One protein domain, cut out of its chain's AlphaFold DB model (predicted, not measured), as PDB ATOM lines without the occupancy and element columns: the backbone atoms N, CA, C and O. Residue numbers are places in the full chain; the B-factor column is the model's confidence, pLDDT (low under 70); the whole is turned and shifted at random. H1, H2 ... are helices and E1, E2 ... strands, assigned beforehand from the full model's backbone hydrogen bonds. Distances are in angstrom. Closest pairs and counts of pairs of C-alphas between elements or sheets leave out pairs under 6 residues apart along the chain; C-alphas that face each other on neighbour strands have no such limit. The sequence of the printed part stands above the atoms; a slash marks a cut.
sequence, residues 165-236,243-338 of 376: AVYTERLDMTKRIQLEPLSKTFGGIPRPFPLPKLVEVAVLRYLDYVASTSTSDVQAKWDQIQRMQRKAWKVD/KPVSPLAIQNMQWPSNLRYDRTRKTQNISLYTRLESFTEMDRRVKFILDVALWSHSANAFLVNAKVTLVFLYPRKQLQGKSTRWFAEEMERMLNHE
ATOM      1  N   ALA A 165      68.481 -32.573 123.636       95.06
ATOM      2  CA  ALA A 165      67.727 -31.615 124.441       95.06
ATOM      3  C   ALA A 165      66.568 -32.268 125.211       95.06
ATOM      4  O   ALA A 165      66.227 -31.827 126.308       95.06
ATOM      5  N   VAL A 166      65.966 -33.318 124.644       96.31
ATOM      6  CA  VAL A 166      64.822 -34.015 125.242       96.31
ATOM      7  C   VAL A 166      65.277 -34.888 126.409       96.31
ATOM      8  O   VAL A 166      66.172 -35.727 126.288       96.31
ATOM      9  N   TYR A 167      64.619 -34.734 127.557       96.12
ATOM     10  CA  TYR A 167      64.841 -35.610 128.702       96.12
ATOM     11  C   TYR A 167      63.808 -36.734 128.718       96.12
ATOM     12  O   TYR A 167      62.616 -36.471 128.628       96.12
ATOM     13  N   THR A 168      64.249 -37.986 128.841       94.88
ATOM     14  CA  THR A 168      63.361 -39.157 128.879       94.88
ATOM     15  C   THR A 168      63.674 -39.991 130.109       94.88
ATOM     16  O   THR A 168      64.833 -40.321 130.355       94.88
ATOM     17  N   GLU A 169      62.647 -40.340 130.879       92.38
ATOM     18  CA  GLU A 169      62.785 -41.151 132.088       92.38
ATOM     19  C   GLU A 169      61.513 -41.970 132.343       92.38
ATOM     20  O   GLU A 169      60.426 -41.656 131.855       92.38
ATOM     21  N   ARG A 170      61.639 -43.042 133.127       91.00
ATOM     22  CA  ARG A 170      60.485 -43.753 133.670       91.00
ATOM     23  C   ARG A 170      59.997 -43.023 134.919       91.00
ATOM     24  O   ARG A 170      60.625 -43.105 135.971       91.00
ATOM     25  N   LEU A 171      58.855 -42.353 134.810       86.56
ATOM     26  CA  LEU A 171      58.158 -41.773 135.947       86.56
ATOM     27  C   LEU A 171      57.672 -42.904 136.849       86.56
ATOM     28  O   LEU A 171      56.866 -43.731 136.431       86.56
ATOM     29  N   ASP A 172      58.161 -42.939 138.082       83.69
ATOM     30  CA  ASP A 172      57.726 -43.880 139.106       83.69
ATOM     31  C   ASP A 172      57.511 -43.129 140.419       83.69
ATOM     32  O   ASP A 172      58.452 -42.809 141.142       83.69
ATOM     33  N   MET A 173      56.247 -42.830 140.713       72.69
ATOM     34  CA  MET A 173      55.857 -42.073 141.903       72.69
ATOM     35  C   MET A 173      55.975 -42.901 143.189       72.69
ATOM     36  O   MET A 173      55.949 -42.336 144.281       72.69
ATOM     37  N   THR A 174      56.093 -44.231 143.075       69.31
ATOM     38  CA  THR A 174      56.232 -45.135 144.230       69.31
ATOM     39  C   THR A 174      57.666 -45.190 144.734       69.31
ATOM     40  O   THR A 174      57.913 -45.356 145.932       69.31
ATOM     41  N   LYS A 175      58.631 -44.970 143.836       66.69
ATOM     42  CA  LYS A 175      60.014 -44.748 144.221       66.69
ATOM     43  C   LYS A 175      60.097 -43.393 144.910       66.69
ATOM     44  O   LYS A 175      60.159 -42.349 144.266       66.69
ATOM     45  N   ARG A 176      60.172 -43.406 146.246       54.38
ATOM     46  CA  ARG A 176      60.868 -42.333 146.966       54.38
ATOM     47  C   ARG A 176      62.236 -42.226 146.314       54.38
ATOM     48  O   ARG A 176      63.053 -43.130 146.478       54.38
ATOM     49  N   ILE A 177      62.461 -41.175 145.533       52.94
ATOM     50  CA  ILE A 177      63.769 -40.948 144.933       52.94
ATOM     51  C   ILE A 177      64.741 -40.769 146.105       52.94
ATOM     52  O   ILE A 177      64.716 -39.746 146.788       52.94
ATOM     53  N   GLN A 178      65.562 -41.788 146.380       47.59
ATOM     54  CA  GLN A 178      66.804 -41.609 147.123       47.59
ATOM     55  C   GLN A 178      67.687 -40.756 146.209       47.59
ATOM     56  O   GLN A 178      68.270 -41.242 145.245       47.59
ATOM     57  N   LEU A 179      67.624 -39.442 146.422       47.97
ATOM     58  CA  LEU A 179      68.232 -38.432 145.565       47.97
ATOM     59  C   LEU A 179      69.752 -38.431 145.760       47.97
ATOM     60  O   LEU A 179      70.277 -37.699 146.594       47.97
ATOM     61  N   GLU A 180      70.461 -39.203 144.943       49.34
ATOM     62  CA  GLU A 180      71.810 -38.825 144.519       49.34
ATOM     63  C   GLU A 180      71.712 -37.476 143.764       49.34
ATOM     64  O   GLU A 180      70.778 -37.274 142.974       49.34
ATOM     65  N   PRO A 181      72.617 -36.506 143.986       46.91
ATOM     66  CA  PRO A 181      72.608 -35.235 143.269       46.91
ATOM     67  C   PRO A 181      72.839 -35.459 141.762       46.91
ATOM     68  O   PRO A 181      73.964 -35.593 141.291       46.91
ATOM     69  N   LEU A 182      71.742 -35.473 140.995       48.91
ATOM     70  CA  LEU A 182      71.690 -35.864 139.573       48.91
ATOM     71  C   LEU A 182      72.440 -34.950 138.590       48.91
ATOM     72  O   LEU A 182      72.615 -35.306 137.429       48.91
ATOM     73  N   SER A 183      72.924 -33.794 139.040       45.34
ATOM     74  CA  SER A 183      73.887 -32.995 138.289       45.34
ATOM     75  C   SER A 183      75.099 -32.747 139.176       45.34
ATOM     76  O   SER A 183      74.994 -32.059 140.192       45.34
ATOM     77  N   LYS A 184      76.270 -33.243 138.752       47.97
ATOM     78  CA  LYS A 184      77.562 -32.851 139.343       47.97
ATOM     79  C   LYS A 184      77.834 -31.340 139.181       47.97
ATOM     80  O   LYS A 184      78.770 -30.826 139.788       47.97
ATOM     81  N   THR A 185      77.061 -30.645 138.340       41.72
ATOM     82  CA  THR A 185      77.290 -29.269 137.878       41.72
ATOM     83  C   THR A 185      76.339 -28.228 138.483       41.72
ATOM     84  O   THR A 185      76.800 -27.114 138.717       41.72
ATOM     85  N   PHE A 186      75.067 -28.553 138.757       42.59
ATOM     86  CA  PHE A 186      74.040 -27.547 139.099       42.59
ATOM     87  C   PHE A 186      73.319 -27.721 140.448       42.59
ATOM     88  O   PHE A 186      72.811 -26.721 140.939       42.59
ATOM     89  N   GLY A 187      73.347 -28.902 141.085       44.22
ATOM     90  CA  GLY A 187      72.850 -29.098 142.458       44.22
ATOM     91  C   GLY A 187      71.322 -29.002 142.658       44.22
ATOM     92  O   GLY A 187      70.686 -28.040 142.254       44.22
ATOM     93  N   GLY A 188      70.703 -30.010 143.288       42.94
ATOM     94  CA  GLY A 188      69.237 -30.103 143.419       42.94
ATOM     95  C   GLY A 188      68.671 -29.636 144.765       42.94
ATOM     96  O   GLY A 188      69.301 -29.828 145.803       42.94
ATOM     97  N   ILE A 189      67.442 -29.106 144.756       43.91
ATOM     98  CA  ILE A 189      66.614 -28.871 145.955       43.91
ATOM     99  C   ILE A 189      65.767 -30.136 146.209       43.91
ATOM    100  O   ILE A 189      65.036 -30.548 145.305       43.91
ATOM    101  N   PRO A 190      65.797 -30.757 147.404       39.28
ATOM    102  CA  PRO A 190      64.926 -31.888 147.711       39.28
ATOM    103  C   PRO A 190      63.464 -31.426 147.792       39.28
ATOM    104  O   PRO A 190      63.116 -30.554 148.588       39.28
ATOM    105  N   ARG A 191      62.590 -32.016 146.970       49.91
ATOM    106  CA  ARG A 191      61.131 -31.860 147.062       49.91
ATOM    107  C   ARG A 191      60.471 -33.245 147.055       49.91
ATOM    108  O   ARG A 191      60.976 -34.136 146.378       49.91
ATOM    109  N   PRO A 192      59.350 -33.441 147.777       47.16
ATOM    110  CA  PRO A 192      58.701 -34.750 147.944       47.16
ATOM    111  C   PRO A 192      58.037 -35.297 146.669       47.16
ATOM    112  O   PRO A 192      57.501 -36.401 146.689       47.16
ATOM    113  N   PHE A 193      58.082 -34.549 145.566       64.12
ATOM    114  CA  PHE A 193      57.549 -34.948 144.271       64.12
ATOM    115  C   PHE A 193      58.681 -35.035 143.241       64.12
ATOM    116  O   PHE A 193      59.511 -34.124 143.189       64.12
ATOM    117  N   PRO A 194      58.708 -36.075 142.388       76.88
ATOM    118  CA  PRO A 194      59.730 -36.209 141.353       76.88
ATOM    119  C   PRO A 194      59.605 -35.120 140.279       76.88
ATOM    120  O   PRO A 194      60.606 -34.720 139.694       76.88
ATOM    121  N   LEU A 195      58.398 -34.584 140.057       82.06
ATOM    122  CA  LEU A 195      58.093 -33.656 138.964       82.06
ATOM    123  C   LEU A 195      58.985 -32.394 138.935       82.06
ATOM    124  O   LEU A 195      59.602 -32.162 137.896       82.06
ATOM    125  N   PRO A 196      59.161 -31.616 140.028       86.06
ATOM    126  CA  PRO A 196      60.115 -30.505 140.034       86.06
ATOM    127  C   PRO A 196      61.541 -30.899 139.657       86.06
ATOM    128  O   PRO A 196      62.212 -30.149 138.953       86.06
ATOM    129  N   LYS A 197      62.004 -32.075 140.097       84.31
ATOM    130  CA  LYS A 197      63.358 -32.530 139.785       84.31
ATOM    131  C   LYS A 197      63.495 -32.918 138.317       84.31
ATOM    132  O   LYS A 197      64.490 -32.569 137.696       84.31
ATOM    133  N   LEU A 198      62.492 -33.595 137.763       90.12
ATOM    134  CA  LEU A 198      62.443 -33.942 136.343       90.12
ATOM    135  C   LEU A 198      62.489 -32.681 135.472       90.12
ATOM    136  O   LEU A 198      63.275 -32.612 134.533       90.12
ATOM    137  N   VAL A 199      61.707 -31.659 135.835       92.00
ATOM    138  CA  VAL A 199      61.703 -30.362 135.145       92.00
ATOM    139  C   VAL A 199      63.057 -29.668 135.257       92.00
ATOM    140  O   VAL A 199      63.570 -29.182 134.257       92.00
ATOM    141  N   GLU A 200      63.676 -29.659 136.441       90.19
ATOM    142  CA  GLU A 200      65.033 -29.127 136.620       90.19
ATOM    143  C   GLU A 200      66.032 -29.828 135.685       90.19
ATOM    144  O   GLU A 200      66.796 -29.165 134.991       90.19
ATOM    145  N   VAL A 201      65.996 -31.162 135.607       91.25
ATOM    146  CA  VAL A 201      66.887 -31.935 134.729       91.25
ATOM    147  C   VAL A 201      66.612 -31.655 133.249       91.25
ATOM    148  O   VAL A 201      67.561 -31.501 132.483       91.25
ATOM    149  N   ALA A 202      65.347 -31.535 132.844       94.94
ATOM    150  CA  ALA A 202      64.975 -31.183 131.473       94.94
ATOM    151  C   ALA A 202      65.464 -29.782 131.079       94.94
ATOM    152  O   ALA A 202      66.007 -29.599 129.993       94.94
ATOM    153  N   VAL A 203      65.359 -28.812 131.989       94.69
ATOM    154  CA  VAL A 203      65.896 -27.462 131.791       94.69
ATOM    155  C   VAL A 203      67.415 -27.487 131.634       94.69
ATOM    156  O   VAL A 203      67.952 -26.831 130.745       94.69
ATOM    157  N   LEU A 204      68.124 -28.258 132.460       91.94
ATOM    158  CA  LEU A 204      69.578 -28.393 132.339       91.94
ATOM    159  C   LEU A 204      69.983 -29.055 131.018       91.94
ATOM    160  O   LEU A 204      70.883 -28.558 130.350       91.94
ATOM    161  N   ARG A 205      69.277 -30.112 130.602       94.25
ATOM    162  CA  ARG A 205      69.453 -30.766 129.294       94.25
ATOM    163  C   ARG A 205      69.262 -29.791 128.135       94.25
ATOM    164  O   ARG A 205      70.071 -29.777 127.213       94.25
ATOM    165  N   TYR A 206      68.226 -28.961 128.205       95.44
ATOM    166  CA  TYR A 206      67.986 -27.908 127.227       95.44
ATOM    167  C   TYR A 206      69.154 -26.918 127.171       95.44
ATOM    168  O   TYR A 206      69.666 -26.640 126.095       95.44
ATOM    169  N   LEU A 207      69.632 -26.426 128.316       94.00
ATOM    170  CA  LEU A 207      70.755 -25.484 128.364       94.00
ATOM    171  C   LEU A 207      72.065 -26.100 127.853       94.00
ATOM    172  O   LEU A 207      72.817 -25.426 127.153       94.00
ATOM    173  N   ASP A 208      72.320 -27.373 128.160       93.75
ATOM    174  CA  ASP A 208      73.462 -28.115 127.617       93.75
ATOM    175  C   ASP A 208      73.359 -28.242 126.088       93.75
ATOM    176  O   ASP A 208      74.355 -28.069 125.384       93.75
ATOM    177  N   TYR A 209      72.153 -28.477 125.559       95.62
ATOM    178  CA  TYR A 209      71.906 -28.466 124.118       95.62
ATOM    179  C   TYR A 209      72.170 -27.088 123.499       95.62
ATOM    180  O   TYR A 209      72.901 -27.006 122.508       95.62
ATOM    181  N   VAL A 210      71.645 -26.011 124.098       94.56
ATOM    182  CA  VAL A 210      71.897 -24.636 123.636       94.56
ATOM    183  C   VAL A 210      73.399 -24.388 123.561       94.56
ATOM    184  O   VAL A 210      73.897 -24.062 122.489       94.56
ATOM    185  N   ALA A 211      74.129 -24.665 124.644       93.75
ATOM    186  CA  ALA A 211      75.578 -24.512 124.683       93.75
ATOM    187  C   ALA A 211      76.288 -25.343 123.600       93.75
ATOM    188  O   ALA A 211      77.208 -24.852 122.954       93.75
ATOM    189  N   SER A 212      75.853 -26.585 123.363       94.38
ATOM    190  CA  SER A 212      76.469 -27.463 122.358       94.38
ATOM    191  C   SER A 212      76.233 -27.025 120.908       94.38
ATOM    192  O   SER A 212      77.014 -27.389 120.031       94.38
ATOM    193  N   THR A 213      75.177 -26.250 120.656       95.12
ATOM    194  CA  THR A 213      74.818 -25.741 119.320       95.12
ATOM    195  C   THR A 213      75.303 -24.314 119.072       95.12
ATOM    196  O   THR A 213      75.211 -23.829 117.946       95.12
ATOM    197  N   SER A 214      75.834 -23.639 120.095       94.50
ATOM    198  CA  SER A 214      76.413 -22.304 119.959       94.50
ATOM    199  C   SER A 214      77.701 -22.308 119.122       94.50
ATOM    200  O   SER A 214      78.383 -23.327 118.998       94.50
ATOM    201  N   THR A 215      78.094 -21.139 118.610       94.44
ATOM    202  CA  THR A 215      79.404 -20.933 117.964       94.44
ATOM    203  C   THR A 215      80.563 -21.120 118.950       94.44
ATOM    204  O   THR A 215      80.373 -21.000 120.162       94.44
ATOM    205  N   SER A 216      81.785 -21.361 118.459       92.69
ATOM    206  CA  SER A 216      82.972 -21.593 119.308       92.69
ATOM    207  C   SER A 216      83.218 -20.475 120.331       92.69
ATOM    208  O   SER A 216      83.539 -20.741 121.490       92.69
ATOM    209  N   ASP A 217      83.001 -19.219 119.934       91.12
ATOM    210  CA  ASP A 217      83.176 -18.060 120.814       91.12
ATOM    211  C   ASP A 217      82.127 -18.012 121.933       91.12
ATOM    212  O   ASP A 217      82.419 -17.615 123.066       91.12
ATOM    213  N   VAL A 218      80.893 -18.421 121.633       91.31
ATOM    214  CA  VAL A 218      79.792 -18.473 122.603       91.31
ATOM    215  C   VAL A 218      79.925 -19.700 123.510       91.31
ATOM    216  O   VAL A 218      79.701 -19.591 124.716       91.31
ATOM    217  N   GLN A 219      80.402 -20.833 122.988       92.56
ATOM    218  CA  GLN A 219      80.733 -22.030 123.772       92.56
ATOM    219  C   GLN A 219      81.746 -21.724 124.881       92.56
ATOM    220  O   GLN A 219      81.529 -22.088 126.035       92.56
ATOM    221  N   ALA A 220      82.800 -20.958 124.586       90.88
ATOM    222  CA  ALA A 220      83.780 -20.557 125.596       90.88
ATOM    223  C   ALA A 220      83.154 -19.743 126.752       90.88
ATOM    224  O   ALA A 220      83.581 -19.849 127.912       90.88
ATOM    225  N   LYS A 221      82.119 -18.942 126.455       90.81
ATOM    226  CA  LYS A 221      81.351 -18.188 127.458       90.81
ATOM    227  C   LYS A 221      80.440 -19.112 128.271       90.81
ATOM    228  O   LYS A 221      80.411 -18.990 129.497       90.81
ATOM    229  N   TRP A 222      79.778 -20.082 127.639       91.25
ATOM    230  CA  TRP A 222      79.043 -21.142 128.342       91.25
ATOM    231  C   TRP A 222      79.944 -21.941 129.287       91.25
ATOM    232  O   TRP A 222      79.618 -22.101 130.465       91.25
ATOM    233  N   ASP A 223      81.133 -22.336 128.838       90.44
ATOM    234  CA  ASP A 223      82.128 -23.017 129.669       90.44
ATOM    235  C   ASP A 223      82.568 -22.166 130.862       90.44
ATOM    236  O   ASP A 223      82.856 -22.679 131.951       90.44
ATOM    237  N   GLN A 224      82.662 -20.846 130.681       87.81
ATOM    238  CA  GLN A 224      82.932 -19.925 131.780       87.81
ATOM    239  C   GLN A 224      81.790 -19.950 132.806       87.81
ATOM    240  O   GLN A 224      82.068 -20.112 133.999       87.81
ATOM    241  N   ILE A 225      80.531 -19.854 132.364       86.56
ATOM    242  CA  ILE A 225      79.346 -19.938 133.235       86.56
ATOM    243  C   ILE A 225      79.341 -21.266 133.996       86.56
ATOM    244  O   ILE A 225      79.242 -21.267 135.221       86.56
ATOM    245  N   GLN A 226      79.530 -22.395 133.315       86.38
ATOM    246  CA  GLN A 226      79.543 -23.716 133.949       86.38
ATOM    247  C   GLN A 226      80.686 -23.875 134.962       86.38
ATOM    248  O   GLN A 226      80.541 -24.532 135.997       86.38
ATOM    249  N   ARG A 227      81.862 -23.292 134.696       86.12
ATOM    250  CA  ARG A 227      82.971 -23.264 135.665       86.12
ATOM    251  C   ARG A 227      82.616 -22.432 136.893       86.12
ATOM    252  O   ARG A 227      82.930 -22.841 138.011       86.12
ATOM    253  N   MET A 228      81.964 -21.289 136.702       83.44
ATOM    254  CA  MET A 228      81.495 -20.437 137.797       83.44
ATOM    255  C   MET A 228      80.420 -21.134 138.628       83.44
ATOM    256  O   MET A 228      80.516 -21.125 139.851       83.44
ATOM    257  N   GLN A 229      79.479 -21.819 137.978       82.00
ATOM    258  CA  GLN A 229      78.457 -22.632 138.627       82.00
ATOM    259  C   GLN A 229      79.072 -23.708 139.533       82.00
ATOM    260  O   GLN A 229      78.756 -23.795 140.717       82.00
ATOM    261  N   ARG A 230      80.029 -24.481 139.000       83.31
ATOM    262  CA  ARG A 230      80.738 -25.528 139.755       83.31
ATOM    263  C   ARG A 230      81.505 -24.969 140.944       83.31
ATOM    264  O   ARG A 230      81.529 -25.586 142.004       83.31
ATOM    265  N   LYS A 231      82.149 -23.811 140.774       81.50
ATOM    266  CA  LYS A 231      82.817 -23.118 141.883       81.50
ATOM    267  C   LYS A 231      81.806 -22.670 142.929       81.50
ATOM    268  O   LYS A 231      82.091 -22.811 144.110       81.50
ATOM    269  N   ALA A 232      80.644 -22.180 142.500       74.75
ATOM    270  CA  ALA A 232      79.622 -21.722 143.419       74.75
ATOM    271  C   ALA A 232      79.019 -22.843 144.265       74.75
ATOM    272  O   ALA A 232      78.752 -22.643 145.446       74.75
ATOM    273  N   TRP A 233      78.913 -24.034 143.683       69.25
ATOM    274  CA  TRP A 233      78.450 -25.230 144.374       69.25
ATOM    275  C   TRP A 233      79.454 -25.797 145.391       69.25
ATOM    276  O   TRP A 233      79.055 -26.324 146.421       69.25
ATOM    277  N   LYS A 234      80.764 -25.698 145.119       69.69
ATOM    278  CA  LYS A 234      81.820 -26.260 145.983       69.69
ATOM    279  C   LYS A 234      82.064 -25.485 147.281       69.69
ATOM    280  O   LYS A 234      82.785 -25.987 148.137       69.69
ATOM    281  N   VAL A 235      81.546 -24.263 147.416       64.12
ATOM    282  CA  VAL A 235      81.706 -23.495 148.657       64.12
ATOM    283  C   VAL A 235      80.765 -24.090 149.700       64.12
ATOM    284  O   VAL A 235      79.549 -23.937 149.593       64.12
ATOM    285  N   ASP A 236      81.357 -24.790 150.669       48.91
ATOM    286  CA  ASP A 236      80.671 -25.516 151.735       48.91
ATOM    287  C   ASP A 236      79.490 -24.745 152.321       48.91
ATOM    288  O   ASP A 236      79.556 -23.544 152.616       48.91
ATOM    289  N   LYS A 243      78.915 -16.745 149.952       60.16
ATOM    290  CA  LYS A 243      78.552 -17.691 148.886       60.16
ATOM    291  C   LYS A 243      78.633 -16.983 147.524       60.16
ATOM    292  O   LYS A 243      77.919 -15.999 147.316       60.16
ATOM    293  N   PRO A 244      79.498 -17.425 146.594       63.12
ATOM    294  CA  PRO A 244      79.482 -16.924 145.222       63.12
ATOM    295  C   PRO A 244      78.087 -17.115 144.615       63.12
ATOM    296  O   PRO A 244      77.496 -18.191 144.694       63.12
ATOM    297  N   VAL A 245      77.553 -16.049 144.020       68.69
ATOM    298  CA  VAL A 245      76.237 -16.082 143.380       68.69
ATOM    299  C   VAL A 245      76.321 -16.962 142.137       68.69
ATOM    300  O   VAL A 245      77.158 -16.734 141.262       68.69
ATOM    301  N   SER A 246      75.447 -17.964 142.089       77.75
ATOM    302  CA  SER A 246      75.219 -18.800 140.916       77.75
ATOM    303  C   SER A 246      74.872 -17.914 139.714       77.75
ATOM    304  O   SER A 246      73.890 -17.173 139.802       77.75
ATOM    305  N   PRO A 247      75.645 -17.942 138.612       82.19
ATOM    306  CA  PRO A 247      75.360 -17.095 137.458       82.19
ATOM    307  C   PRO A 247      74.018 -17.433 136.812       82.19
ATOM    308  O   PRO A 247      73.397 -16.555 136.233       82.19
ATOM    309  N   LEU A 248      73.548 -18.676 136.934       86.56
ATOM    310  CA  LEU A 248      72.229 -19.091 136.478       86.56
ATOM    311  C   LEU A 248      71.434 -19.662 137.653       86.56
ATOM    312  O   LEU A 248      71.949 -20.495 138.399       86.56
ATOM    313  N   ALA A 249      70.194 -19.220 137.840       85.81
ATOM    314  CA  ALA A 249      69.344 -19.697 138.926       85.81
ATOM    315  C   ALA A 249      67.888 -19.865 138.484       85.81
ATOM    316  O   ALA A 249      67.335 -19.006 137.797       85.81
ATOM    317  N   ILE A 250      67.253 -20.951 138.937       87.44
ATOM    318  CA  ILE A 250      65.798 -21.118 138.864       87.44
ATOM    319  C   ILE A 250      65.185 -20.230 139.942       87.44
ATOM    320  O   ILE A 250      65.336 -20.490 141.134       87.44
ATOM    321  N   GLN A 251      64.506 -19.169 139.516       86.38
ATOM    322  CA  GLN A 251      63.829 -18.243 140.419       86.38
ATOM    323  C   GLN A 251      62.446 -18.759 140.805       86.38
ATOM    324  O   GLN A 251      62.033 -18.634 141.955       86.38
ATOM    325  N   ASN A 252      61.714 -19.311 139.837       88.50
ATOM    326  CA  ASN A 252      60.363 -19.801 140.054       88.50
ATOM    327  C   ASN A 252      60.065 -21.005 139.159       88.50
ATOM    328  O   ASN A 252      60.590 -21.108 138.053       88.50
ATOM    329  N   MET A 253      59.189 -21.879 139.639       90.88
ATOM    330  CA  MET A 253      58.621 -22.986 138.883       90.88
ATOM    331  C   MET A 253      57.123 -23.016 139.165       90.88
ATOM    332  O   MET A 253      56.702 -23.316 140.284       90.88
ATOM    333  N   GLN A 254      56.336 -22.669 138.155       88.88
ATOM    334  CA  GLN A 254      54.885 -22.633 138.219       88.88
ATOM    335  C   GLN A 254      54.310 -23.867 137.537       88.88
ATOM    336  O   GLN A 254      54.752 -24.273 136.464       88.88
ATOM    337  N   TRP A 255      53.294 -24.429 138.176       85.88
ATOM    338  CA  TRP A 255      52.515 -25.544 137.668       85.88
ATOM    339  C   TRP A 255      51.079 -25.070 137.452       85.88
ATOM    340  O   TRP A 255      50.618 -24.208 138.208       85.88
ATOM    341  N   PRO A 256      50.359 -25.614 136.463       78.19
ATOM    342  CA  PRO A 256      48.945 -25.331 136.312       78.19
ATOM    343  C   PRO A 256      48.196 -25.779 137.571       78.19
ATOM    344  O   PRO A 256      48.469 -26.838 138.144       78.19
ATOM    345  N   SER A 257      47.253 -24.951 138.016       66.25
ATOM    346  CA  SER A 257      46.459 -25.185 139.228       66.25
ATOM    347  C   SER A 257      45.590 -26.443 139.132       66.25
ATOM    348  O   SER A 257      45.309 -27.078 140.144       66.25
ATOM    349  N   ASN A 258      45.215 -26.842 137.916       65.50
ATOM    350  CA  ASN A 258      44.367 -27.991 137.598       65.50
ATOM    351  C   ASN A 258      45.169 -29.243 137.200       65.50
ATOM    352  O   ASN A 258      44.767 -29.991 136.306       65.50
ATOM    353  N   LEU A 259      46.313 -29.476 137.848       66.56
ATOM    354  CA  LEU A 259      47.162 -30.632 137.574       66.56
ATOM    355  C   LEU A 259      46.344 -31.932 137.697       66.56
ATOM    356  O   LEU A 259      45.901 -32.301 138.785       66.56
ATOM    357  N   ARG A 260      46.120 -32.634 136.577       66.62
ATOM    358  CA  ARG A 260      45.378 -33.907 136.557       66.62
ATOM    359  C   ARG A 260      46.253 -35.023 137.129       66.62
ATOM    360  O   ARG A 260      46.862 -35.806 136.396       66.62
ATOM    361  N   TYR A 261      46.332 -35.073 138.458       66.25
ATOM    362  CA  TYR A 261      47.230 -35.962 139.198       66.25
ATOM    363  C   TYR A 261      47.073 -37.440 138.820       66.25
ATOM    364  O   TYR A 261      48.069 -38.165 138.796       66.25
ATOM    365  N   ASP A 262      45.871 -37.883 138.459       69.25
ATOM    366  CA  ASP A 262      45.574 -39.300 138.218       69.25
ATOM    367  C   ASP A 262      46.402 -39.906 137.083       69.25
ATOM    368  O   ASP A 262      46.870 -41.043 137.188       69.25
ATOM    369  N   ARG A 263      46.667 -39.134 136.022       69.38
ATOM    370  CA  ARG A 263      47.509 -39.603 134.912       69.38
ATOM    371  C   ARG A 263      48.988 -39.600 135.276       69.38
ATOM    372  O   ARG A 263      49.705 -40.490 134.843       69.38
ATOM    373  N   THR A 264      49.435 -38.664 136.112       68.88
ATOM    374  CA  THR A 264      50.845 -38.555 136.544       68.88
ATOM    375  C   THR A 264      51.244 -39.580 137.612       68.88
ATOM    376  O   THR A 264      52.429 -39.817 137.821       68.88
ATOM    377  N   ARG A 265      50.275 -40.213 138.292       71.88
ATOM    378  CA  ARG A 265      50.538 -41.196 139.357       71.88
ATOM    379  C   ARG A 265      50.924 -42.582 138.853       71.88
ATOM    380  O   ARG A 265      51.564 -43.333 139.585       71.88
ATOM    381  N   LYS A 266      50.543 -42.926 137.622       80.88
ATOM    382  CA  LYS A 266      50.859 -44.229 137.030       80.88
ATOM    383  C   LYS A 266      52.330 -44.284 136.632       80.88
ATOM    384  O   LYS A 266      52.852 -43.339 136.036       80.88
ATOM    385  N   THR A 267      52.975 -45.408 136.927       88.12
ATOM    386  CA  THR A 267      54.338 -45.668 136.473       88.12
ATOM    387  C   THR A 267      54.357 -45.755 134.951       88.12
ATOM    388  O   THR A 267      53.689 -46.616 134.381       88.12
ATOM    389  N   GLN A 268      55.106 -44.878 134.287       90.44
ATOM    390  CA  GLN A 268      55.097 -44.780 132.826       90.44
ATOM    391  C   GLN A 268      56.379 -44.156 132.283       90.44
ATOM    392  O   GLN A 268      57.073 -43.429 132.990       90.44
ATOM    393  N   ASN A 269      56.681 -44.407 131.012       93.75
ATOM    394  CA  ASN A 269      57.752 -43.694 130.325       93.75
ATOM    395  C   ASN A 269      57.258 -42.299 129.944       93.75
ATOM    396  O   ASN A 269      56.177 -42.159 129.362       93.75
ATOM    397  N   ILE A 270      58.051 -41.284 130.270       94.62
ATOM    398  CA  ILE A 270      57.763 -39.888 129.955       94.62
ATOM    399  C   ILE A 270      58.911 -39.259 129.174       94.62
ATOM    400  O   ILE A 270      60.069 -39.641 129.350       94.62
ATOM    401  N   SER A 271      58.584 -38.259 128.363       96.44
ATOM    402  CA  SER A 271      59.564 -37.327 127.803       96.44
ATOM    403  C   SER A 271      59.202 -35.901 128.175       96.44
ATOM    404  O   SER A 271      58.026 -35.549 128.256       96.44
ATOM    405  N   LEU A 272      60.224 -35.095 128.427       96.56
ATOM    406  CA  LEU A 272      60.116 -33.690 128.759       96.56
ATOM    407  C   LEU A 272      60.754 -32.883 127.638       96.56
ATOM    408  O   LEU A 272      61.938 -33.059 127.332       96.56
ATOM    409  N   TYR A 273      59.959 -31.996 127.064       96.31
ATOM    410  CA  TYR A 273      60.354 -31.105 125.986       96.31
ATOM    411  C   TYR A 273      60.400 -29.689 126.526       96.31
ATOM    412  O   TYR A 273      59.497 -29.272 127.250       96.31
ATOM    413  N   THR A 274      61.455 -28.959 126.188       95.75
ATOM    414  CA  THR A 274      61.649 -27.595 126.674       95.75
ATOM    415  C   THR A 274      61.536 -26.624 125.514       95.75
ATOM    416  O   THR A 274      62.142 -26.820 124.458       95.75
ATOM    417  N   ARG A 275      60.769 -25.565 125.738       92.69
ATOM    418  CA  ARG A 275      60.594 -24.442 124.827       92.69
ATOM    419  C   ARG A 275      60.981 -23.155 125.533       92.69
ATOM    420  O   ARG A 275      60.609 -22.954 126.686       92.69
ATOM    421  N   LEU A 276      61.674 -22.265 124.833       94.06
ATOM    422  CA  LEU A 276      61.819 -20.883 125.275       94.06
ATOM    423  C   LEU A 276      60.542 -20.115 124.916       94.06
ATOM    424  O   LEU A 276      60.187 -20.022 123.748       94.06
ATOM    425  N   GLU A 277      59.824 -19.616 125.921       91.56
ATOM    426  CA  GLU A 277      58.582 -18.860 125.720       91.56
ATOM    427  C   GLU A 277      58.877 -17.376 125.491       91.56
ATOM    428  O   GLU A 277      58.333 -16.757 124.579       91.56
ATOM    429  N   SER A 278      59.735 -16.802 126.333       90.50
ATOM    430  CA  SER A 278      60.153 -15.405 126.241       90.50
ATOM    431  C   SER A 278      61.418 -15.157 127.053       90.50
ATOM    432  O   SER A 278      61.790 -15.938 127.937       90.50
ATOM    433  N   PHE A 279      62.073 -14.033 126.786       91.62
ATOM    434  CA  PHE A 279      63.114 -13.501 127.648       91.62
ATOM    435  C   PHE A 279      63.004 -11.982 127.761       91.62
ATOM    436  O   PHE A 279      62.340 -11.317 126.974       91.62
ATOM    437  N   THR A 280      63.626 -11.432 128.795       89.12
ATOM    438  CA  THR A 280      63.708 -10.002 129.056       89.12
ATOM    439  C   THR A 280      65.110  -9.697 129.546       89.12
ATOM    440  O   THR A 280      65.579 -10.275 130.534       89.12
ATOM    441  N   GLU A 281      65.778  -8.774 128.869       84.88
ATOM    442  CA  GLU A 281      67.040  -8.214 129.330       84.88
ATOM    443  C   GLU A 281      66.757  -6.972 130.188       84.88
ATOM    444  O   GLU A 281      66.089  -6.035 129.765       84.88
ATOM    445  N   MET A 282      67.244  -6.979 131.426       79.31
ATOM    446  CA  MET A 282      67.180  -5.851 132.355       79.31
ATOM    447  C   MET A 282      68.572  -5.640 132.931       79.31
ATOM    448  O   MET A 282      69.077  -6.558 133.562       79.31
ATOM    449  N   ASP A 283      69.174  -4.464 132.730       72.62
ATOM    450  CA  ASP A 283      70.531  -4.068 133.166       72.62
ATOM    451  C   ASP A 283      71.332  -5.164 133.915       72.62
ATOM    452  O   ASP A 283      71.225  -5.341 135.135       72.62
ATOM    453  N   ARG A 284      72.144  -5.918 133.151       75.44
ATOM    454  CA  ARG A 284      73.050  -7.003 133.604       75.44
ATOM    455  C   ARG A 284      72.365  -8.281 134.094       75.44
ATOM    456  O   ARG A 284      73.013  -9.128 134.722       75.44
ATOM    457  N   ARG A 285      71.072  -8.428 133.829       83.44
ATOM    458  CA  ARG A 285      70.271  -9.608 134.141       83.44
ATOM    459  C   ARG A 285      69.467 -10.007 132.919       83.44
ATOM    460  O   ARG A 285      68.789  -9.179 132.322       83.44
ATOM    461  N   VAL A 286      69.486 -11.290 132.588       88.19
ATOM    462  CA  VAL A 286      68.569 -11.842 131.587       88.19
ATOM    463  C   VAL A 286      67.610 -12.759 132.317       88.19
ATOM    464  O   VAL A 286      68.019 -13.749 132.921       88.19
ATOM    465  N   LYS A 287      66.330 -12.398 132.319       90.94
ATOM    466  CA  LYS A 287      65.258 -13.251 132.825       90.94
ATOM    467  C   LYS A 287      64.649 -13.964 131.635       90.94
ATOM    468  O   LYS A 287      64.324 -13.311 130.655       90.94
ATOM    469  N   PHE A 288      64.460 -15.270 131.712       92.81
ATOM    470  CA  PHE A 288      63.805 -16.005 130.639       92.81
ATOM    471  C   PHE A 288      62.873 -17.071 131.184       92.81
ATOM    472  O   PHE A 288      63.055 -17.584 132.291       92.81
ATOM    473  N   ILE A 289      61.824 -17.327 130.415       93.75
ATOM    474  CA  ILE A 289      60.726 -18.208 130.773       93.75
ATOM    475  C   ILE A 289      60.803 -19.413 129.852       93.75
ATOM    476  O   ILE A 289      60.703 -19.288 128.632       93.75
ATOM    477  N   LEU A 290      61.006 -20.579 130.454       95.06
ATOM    478  CA  LEU A 290      60.952 -21.859 129.773       95.06
ATOM    479  C   LEU A 290      59.610 -22.527 130.051       95.06
ATOM    480  O   LEU A 290      59.149 -22.555 131.190       95.06
ATOM    481  N   ASP A 291      59.021 -23.103 129.018       94.62
ATOM    482  CA  ASP A 291      57.833 -23.943 129.091       94.62
ATOM    483  C   ASP A 291      58.278 -25.396 128.906       94.62
ATOM    484  O   ASP A 291      58.821 -25.766 127.863       94.62
ATOM    485  N   VAL A 292      58.128 -26.203 129.956       95.25
ATOM    486  CA  VAL A 292      58.566 -27.602 129.981       95.25
ATOM    487  C   VAL A 292      57.341 -28.499 129.905       95.25
ATOM    488  O   VAL A 292      56.627 -28.668 130.892       95.25
ATOM    489  N   ALA A 293      57.103 -29.079 128.734       94.06
ATOM    490  CA  ALA A 293      55.984 -29.969 128.464       94.06
ATOM    491  C   ALA A 293      56.336 -31.418 128.830       94.06
ATOM    492  O   ALA A 293      57.296 -31.984 128.308       94.06
ATOM    493  N   LEU A 294      55.542 -32.031 129.711       93.38
ATOM    494  CA  LEU A 294      55.601 -33.458 130.024       93.38
ATOM    495  C   LEU A 294      54.662 -34.240 129.111       93.38
ATOM    496  O   LEU A 294      53.450 -34.013 129.094       93.38
ATOM    497  N   TRP A 295      55.221 -35.245 128.448       93.12
ATOM    498  CA  TRP A 295      54.499 -36.167 127.589       93.12
ATOM    499  C   TRP A 295      54.536 -37.595 128.130       93.12
ATOM    500  O   TRP A 295      55.585 -38.065 128.571       93.12
ATOM    501  N   SER A 296      53.409 -38.304 128.057       92.06
ATOM    502  CA  SER A 296      53.312 -39.735 128.355       92.06
ATOM    503  C   SER A 296      53.427 -40.565 127.086       92.06
ATOM    504  O   SER A 296      52.626 -40.403 126.168       92.06
ATOM    505  N   HIS A 297      54.356 -41.520 127.062       91.00
ATOM    506  CA  HIS A 297      54.454 -42.482 125.959       91.00
ATOM    507  C   HIS A 297      53.360 -43.544 126.018       91.00
ATOM    508  O   HIS A 297      52.828 -43.934 124.988       91.00
ATOM    509  N   SER A 298      52.971 -43.991 127.217       88.94
ATOM    510  CA  SER A 298      51.947 -45.034 127.361       88.94
ATOM    511  C   SER A 298      50.544 -44.543 127.013       88.94
ATOM    512  O   SER A 298      49.741 -45.311 126.499       88.94
ATOM    513  N   ALA A 299      50.238 -43.281 127.319       87.69
ATOM    514  CA  ALA A 299      48.962 -42.669 126.954       87.69
ATOM    515  C   ALA A 299      49.019 -41.952 125.595       87.69
ATOM    516  O   ALA A 299      47.987 -41.478 125.131       87.69
ATOM    517  N   ASN A 300      50.215 -41.835 125.002       89.75
ATOM    518  CA  ASN A 300      50.519 -40.996 123.844       89.75
ATOM    519  C   ASN A 300      49.837 -39.616 123.909       89.75
ATOM    520  O   ASN A 300      49.144 -39.187 122.985       89.75
ATOM    521  N   ALA A 301      49.981 -38.956 125.058       89.12
ATOM    522  CA  ALA A 301      49.262 -37.732 125.371       89.12
ATOM    523  C   ALA A 301      50.103 -36.774 126.214       89.12
ATOM    524  O   ALA A 301      50.914 -37.186 127.054       89.12
ATOM    525  N   PHE A 302      49.829 -35.487 126.031       90.75
ATOM    526  CA  PHE A 302      50.302 -34.431 126.911       90.75
ATOM    527  C   PHE A 302      49.742 -34.625 128.327       90.75
ATOM    528  O   PHE A 302      48.559 -34.921 128.515       90.75
ATOM    529  N   LEU A 303      50.603 -34.481 129.336       88.38
ATOM    530  CA  LEU A 303      50.215 -34.611 130.740       88.38
ATOM    531  C   LEU A 303      50.041 -33.250 131.404       88.38
ATOM    532  O   LEU A 303      49.014 -32.989 132.028       88.38
ATOM    533  N   VAL A 304      51.087 -32.429 131.340       88.62
ATOM    534  CA  VAL A 304      51.190 -31.163 132.064       88.62
ATOM    535  C   VAL A 304      52.355 -30.354 131.510       88.62
ATOM    536  O   VAL A 304      53.318 -30.928 131.007       88.62
ATOM    537  N   ASN A 305      52.315 -29.033 131.649       91.12
ATOM    538  CA  ASN A 305      53.474 -28.180 131.445       91.12
ATOM    539  C   ASN A 305      53.892 -27.478 132.740       91.12
ATOM    540  O   ASN A 305      53.076 -27.229 133.624       91.12
ATOM    541  N   ALA A 306      55.176 -27.160 132.858       92.38
ATOM    542  CA  ALA A 306      55.712 -26.345 133.935       92.38
ATOM    543  C   ALA A 306      56.363 -25.097 133.347       92.38
ATOM    544  O   ALA A 306      57.224 -25.202 132.474       92.38
ATOM    545  N   LYS A 307      56.003 -23.923 133.871       94.00
ATOM    546  CA  LYS A 307      56.689 -22.676 133.530       94.00
ATOM    547  C   LYS A 307      57.847 -22.456 134.487       94.00
ATOM    548  O   LYS A 307      57.650 -22.332 135.698       94.00
ATOM    549  N   VAL A 308      59.059 -22.401 133.957       94.62
ATOM    550  CA  VAL A 308      60.290 -22.216 134.721       94.62
ATOM    551  C   VAL A 308      60.866 -20.848 134.409       94.62
ATOM    552  O   VAL A 308      61.252 -20.560 133.282       94.62
ATOM    553  N   THR A 309      60.968 -20.012 135.435       94.25
ATOM    554  CA  THR A 309      61.647 -18.723 135.337       94.25
ATOM    555  C   THR A 309      63.103 -18.906 135.719       94.25
ATOM    556  O   THR A 309      63.419 -19.181 136.882       94.25
ATOM    557  N   LEU A 310      63.985 -18.703 134.750       92.44
ATOM    558  CA  LEU A 310      65.420 -18.635 134.956       92.44
ATOM    559  C   LEU A 310      65.881 -17.184 134.988       92.44
ATOM    560  O   LEU A 310      65.361 -16.320 134.281       92.44
ATOM    561  N   VAL A 311      66.884 -16.927 135.819       89.88
ATOM    562  CA  VAL A 311      67.580 -15.647 135.853       89.88
ATOM    563  C   VAL A 311      69.060 -15.905 135.664       89.88
ATOM    564  O   VAL A 311      69.682 -16.655 136.420       89.88
ATOM    565  N   PHE A 312      69.613 -15.248 134.657       88.12
ATOM    566  CA  PHE A 312      71.034 -15.138 134.432       88.12
ATOM    567  C   PHE A 312      71.547 -13.833 135.047       88.12
ATOM    568  O   PHE A 312      71.091 -12.744 134.692       88.12
ATOM    569  N   LEU A 313      72.475 -13.945 135.995       81.69
ATOM    570  CA  LEU A 313      73.104 -12.846 136.720       81.69
ATOM    571  C   LEU A 313      74.611 -12.874 136.473       81.69
ATOM    572  O   LEU A 313      75.301 -13.795 136.911       81.69
ATOM    573  N   TYR A 314      75.161 -11.826 135.858       73.31
ATOM    574  CA  TYR A 314      76.615 -11.681 135.795       73.31
ATOM    575  C   TYR A 314      77.157 -11.080 137.107       73.31
ATOM    576  O   TYR A 314      76.686 -10.026 137.545       73.31
ATOM    577  N   PRO A 315      78.164 -11.687 137.766       66.56
ATOM    578  CA  PRO A 315      78.714 -11.139 139.003       66.56
ATOM    579  C   PRO A 315      79.417  -9.792 138.791       66.56
ATOM    580  O   PRO A 315      80.306  -9.663 137.949       66.56
ATOM    581  N   ARG A 316      79.092  -8.806 139.640       61.91
ATOM    582  CA  ARG A 316      79.588  -7.409 139.597       61.91
ATOM    583  C   ARG A 316      81.112  -7.269 139.451       61.91
ATOM    584  O   ARG A 316      81.573  -6.358 138.776       61.91
ATOM    585  N   LYS A 317      81.896  -8.165 140.064       61.44
ATOM    586  CA  LYS A 317      83.373  -8.122 140.036       61.44
ATOM    587  C   LYS A 317      83.984  -8.556 138.695       61.44
ATOM    588  O   LYS A 317      85.144  -8.265 138.446       61.44
ATOM    589  N   GLN A 318      83.229  -9.244 137.840       59.72
ATOM    590  CA  GLN A 318      83.687  -9.717 136.522       59.72
ATOM    591  C   GLN A 318      83.182  -8.841 135.362       59.72
ATOM    592  O   GLN A 318      83.412  -9.164 134.198       59.72
ATOM    593  N   LEU A 319      82.494  -7.745 135.694       53.09
ATOM    594  CA  LEU A 319      81.680  -6.916 134.807       53.09
ATOM    595  C   LEU A 319      82.389  -5.645 134.319       53.09
ATOM    596  O   LEU A 319      81.727  -4.780 133.757       53.09
ATOM    597  N   GLN A 320      83.706  -5.499 134.513       53.56
ATOM    598  CA  GLN A 320      84.445  -4.396 133.888       53.56
ATOM    599  C   GLN A 320      84.364  -4.548 132.355       53.56
ATOM    600  O   GLN A 320      85.120  -5.309 131.759       53.56
ATOM    601  N   GLY A 321      83.375  -3.889 131.738       57.06
ATOM    602  CA  GLY A 321      83.172  -3.804 130.288       57.06
ATOM    603  C   GLY A 321      82.492  -4.997 129.600       57.06
ATOM    604  O   GLY A 321      82.405  -4.997 128.376       57.06
ATOM    605  N   LYS A 322      82.008  -6.020 130.323       66.00
ATOM    606  CA  LYS A 322      81.416  -7.222 129.694       66.00
ATOM    607  C   LYS A 322      79.892  -7.132 129.595       66.00
ATOM    608  O   LYS A 322      79.210  -7.057 130.611       66.00
ATOM    609  N   SER A 323      79.377  -7.174 128.367       72.50
ATOM    610  CA  SER A 323      77.943  -7.118 128.060       72.50
ATOM    611  C   SER A 323      77.242  -8.468 128.279       72.50
ATOM    612  O   SER A 323      77.808  -9.511 127.949       72.50
ATOM    613  N   THR A 324      76.007  -8.458 128.799       79.62
ATOM    614  CA  THR A 324      75.096  -9.624 128.837       79.62
ATOM    615  C   THR A 324      74.438  -9.916 127.496       79.62
ATOM    616  O   THR A 324      73.871 -10.992 127.325       79.62
ATOM    617  N   ARG A 325      74.586  -9.000 126.536       84.25
ATOM    618  CA  ARG A 325      73.942  -9.043 125.227       84.25
ATOM    619  C   ARG A 325      74.184 -10.343 124.466       84.25
ATOM    620  O   ARG A 325      73.254 -10.863 123.878       84.25
ATOM    621  N   TRP A 326      75.377 -10.933 124.559       88.06
ATOM    622  CA  TRP A 326      75.656 -12.211 123.888       88.06
ATOM    623  C   TRP A 326      74.724 -13.343 124.350       88.06
ATOM    624  O   TRP A 326      74.428 -14.250 123.584       88.06
ATOM    625  N   PHE A 327      74.293 -13.320 125.617       88.81
ATOM    626  CA  PHE A 327      73.387 -14.328 126.161       88.81
ATOM    627  C   PHE A 327      71.956 -14.063 125.693       88.81
ATOM    628  O   PHE A 327      71.233 -15.004 125.394       88.81
ATOM    629  N   ALA A 328      71.561 -12.789 125.600       88.12
ATOM    630  CA  ALA A 328      70.288 -12.390 125.008       88.12
ATOM    631  C   ALA A 328      70.214 -12.782 123.522       88.12
ATOM    632  O   ALA A 328      69.249 -13.422 123.130       88.12
ATOM    633  N   GLU A 329      71.265 -12.512 122.741       90.06
ATOM    634  CA  GLU A 329      71.397 -12.929 121.334       90.06
ATOM    635  C   GLU A 329      71.310 -14.457 121.187       90.06
ATOM    636  O   GLU A 329      70.659 -14.970 120.281       90.06
ATOM    637  N   GLU A 330      71.906 -15.210 122.115       92.31
ATOM    638  CA  GLU A 330      71.809 -16.671 122.118       92.31
ATOM    639  C   GLU A 330      70.401 -17.172 122.477       92.31
ATOM    640  O   GLU A 330      69.927 -18.157 121.910       92.31
ATOM    641  N   MET A 331      69.698 -16.502 123.395       91.44
ATOM    642  CA  MET A 331      68.294 -16.811 123.686       91.44
ATOM    643  C   MET A 331      67.383 -16.430 122.516       91.44
ATOM    644  O   MET A 331      66.473 -17.184 122.198       91.44
ATOM    645  N   GLU A 332      67.648 -15.323 121.829       90.88
ATOM    646  CA  GLU A 332      66.934 -14.923 120.616       90.88
ATOM    647  C   GLU A 332      67.121 -15.950 119.492       90.88
ATOM    648  O   GLU A 332      66.141 -16.388 118.888       90.88
ATOM    649  N   ARG A 333      68.353 -16.435 119.285       92.56
ATOM    650  CA  ARG A 333      68.643 -17.548 118.366       92.56
ATOM    651  C   ARG A 333      67.806 -18.783 118.693       92.56
ATOM    652  O   ARG A 333      67.318 -19.449 117.786       92.56
ATOM    653  N   MET A 334      67.650 -19.095 119.978       92.19
ATOM    654  CA  MET A 334      66.863 -20.243 120.426       92.19
ATOM    655  C   MET A 334      65.352 -20.018 120.363       92.19
ATOM    656  O   MET A 334      64.617 -20.976 120.150       92.19
ATOM    657  N   LEU A 335      64.878 -18.783 120.526       89.12
ATOM    658  CA  LEU A 335      63.464 -18.441 120.370       89.12
ATOM    659  C   LEU A 335      63.021 -18.604 118.911       89.12
ATOM    660  O   LEU A 335      61.928 -19.102 118.648       89.12
ATOM    661  N   ASN A 336      63.909 -18.239 117.986       87.38
ATOM    662  CA  ASN A 336      63.731 -18.374 116.543       87.38
ATOM    663  C   ASN A 336      64.221 -19.732 116.008       87.38
ATOM    664  O   ASN A 336      64.346 -19.916 114.799       87.38
ATOM    665  N   HIS A 337      64.546 -20.684 116.889       85.88
ATOM    666  CA  HIS A 337      64.961 -22.015 116.468       85.88
ATOM    667  C   HIS A 337      63.747 -22.800 115.975       85.88
ATOM    668  O   HIS A 337      62.851 -23.143 116.748       85.88
ATOM    669  N   GLU A 338      63.755 -23.118 114.688       82.00
ATOM    670  CA  GLU A 338      62.736 -23.936 114.049       82.00
ATOM    671  C   GLU A 338      63.331 -25.249 113.550       82.00
ATOM    672  O   GLU A 338      64.500 -25.339 113.172       82.00
TER     673      GLU A 338
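AT A GLANCE: This is residues 165 to 236 and 243 to 338 of the 376 residues of an uncharacterized protein of Colletotrichum fructicola (strain Nara gc5) (UniProt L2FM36). A strongly twisted, curled sheet of five strands, like part of a barrel, wraps round the long helix H1. H2 folds back from H1's far end as a helical hairpin, H4 packs over E3 and E4, and little H3 sits near the sheet's other end. The 168 printed residues hold four named helices and five named strands, in the order E1 H1 H2 E2 H3 E3 E4 E5 H4, a mixed class. The sheet runs E1, E3, E4, E5, E2, all antiparallel. The whole is compact, with a radius of gyration of the C-alphas of 16.8 A and spans of 52 by 41 by 29 A.

HOW THE PARTS SIT: Start at E1, residues 167 to 171, an edge strand antiparallel to E3, residues 268 to 282; N 171 and O 268 are 2.8 A apart, within hydrogen-bond range. The sheet curls round H1, residues 194 to 213; its closest C-alphas to E3 are those of Ala 202 and Leu 272, 6.1 A apart. H1 touches H2, residues 216 to 234, through residues 211 to 212 and 218 to 222 alone: the C-alphas of Ala 211 and Gln 219 are closest, 5.8 A apart. They run opposite ways at 35.4 degrees, only just a steep tilt. H2 only grazes the sheet, with residues 225 to 229. E2, residues 248 to 254, is the other edge strand, beside E5, residues 301 to 313; look at N 251 and O 309, 2.8 A. H3, residues 261 to 264, is on the sheet at a height of 8.9 A, only just over E4, residues 285 to 296, with 3 of its C-alphas there. E3, E4 and E5 form a meander, each strand the antiparallel neighbour of the one before; N 280 and O 287 are 2.7 A apart, N 290 and O 308 2.8 A. H4, residues 325 to 335, lies over E3 and E4 on the opposite face from H3, at a height of 8.8 A. Every O i to N i+4 pair is within hydrogen-bond range in H1 and H4, and 14 of 15 in H2; H3 is too short for such a pair.

IN THESE COORDINATES: Find C-alpha 167 at (64.841, -35.610, 128.702), where E1 begins. H1 runs 28.7 A from C-alpha 194 at (59.730, -36.209, 141.353), and H2 27.1 A. E3 spans 40.8 A, E4 35.1 A and E5 36.3 A; E5 bends by 50 degrees at residue 304. H4 ends at C-alpha 335, (63.464, -18.441, 120.370).

THE WHOLE: The farthest C-alphas, of Ala 299 and Gln 320, are 52.6 A apart. Residues 237 to 242 are not printed, and C-alphas 236 and 243 are 8.6 A apart. The links E1 to H1 and E5 to H4 are long. Confidence is under 70 at residues 174 to 193, 233 to 236, 243 to 245, 257 to 264 and 315 to 322.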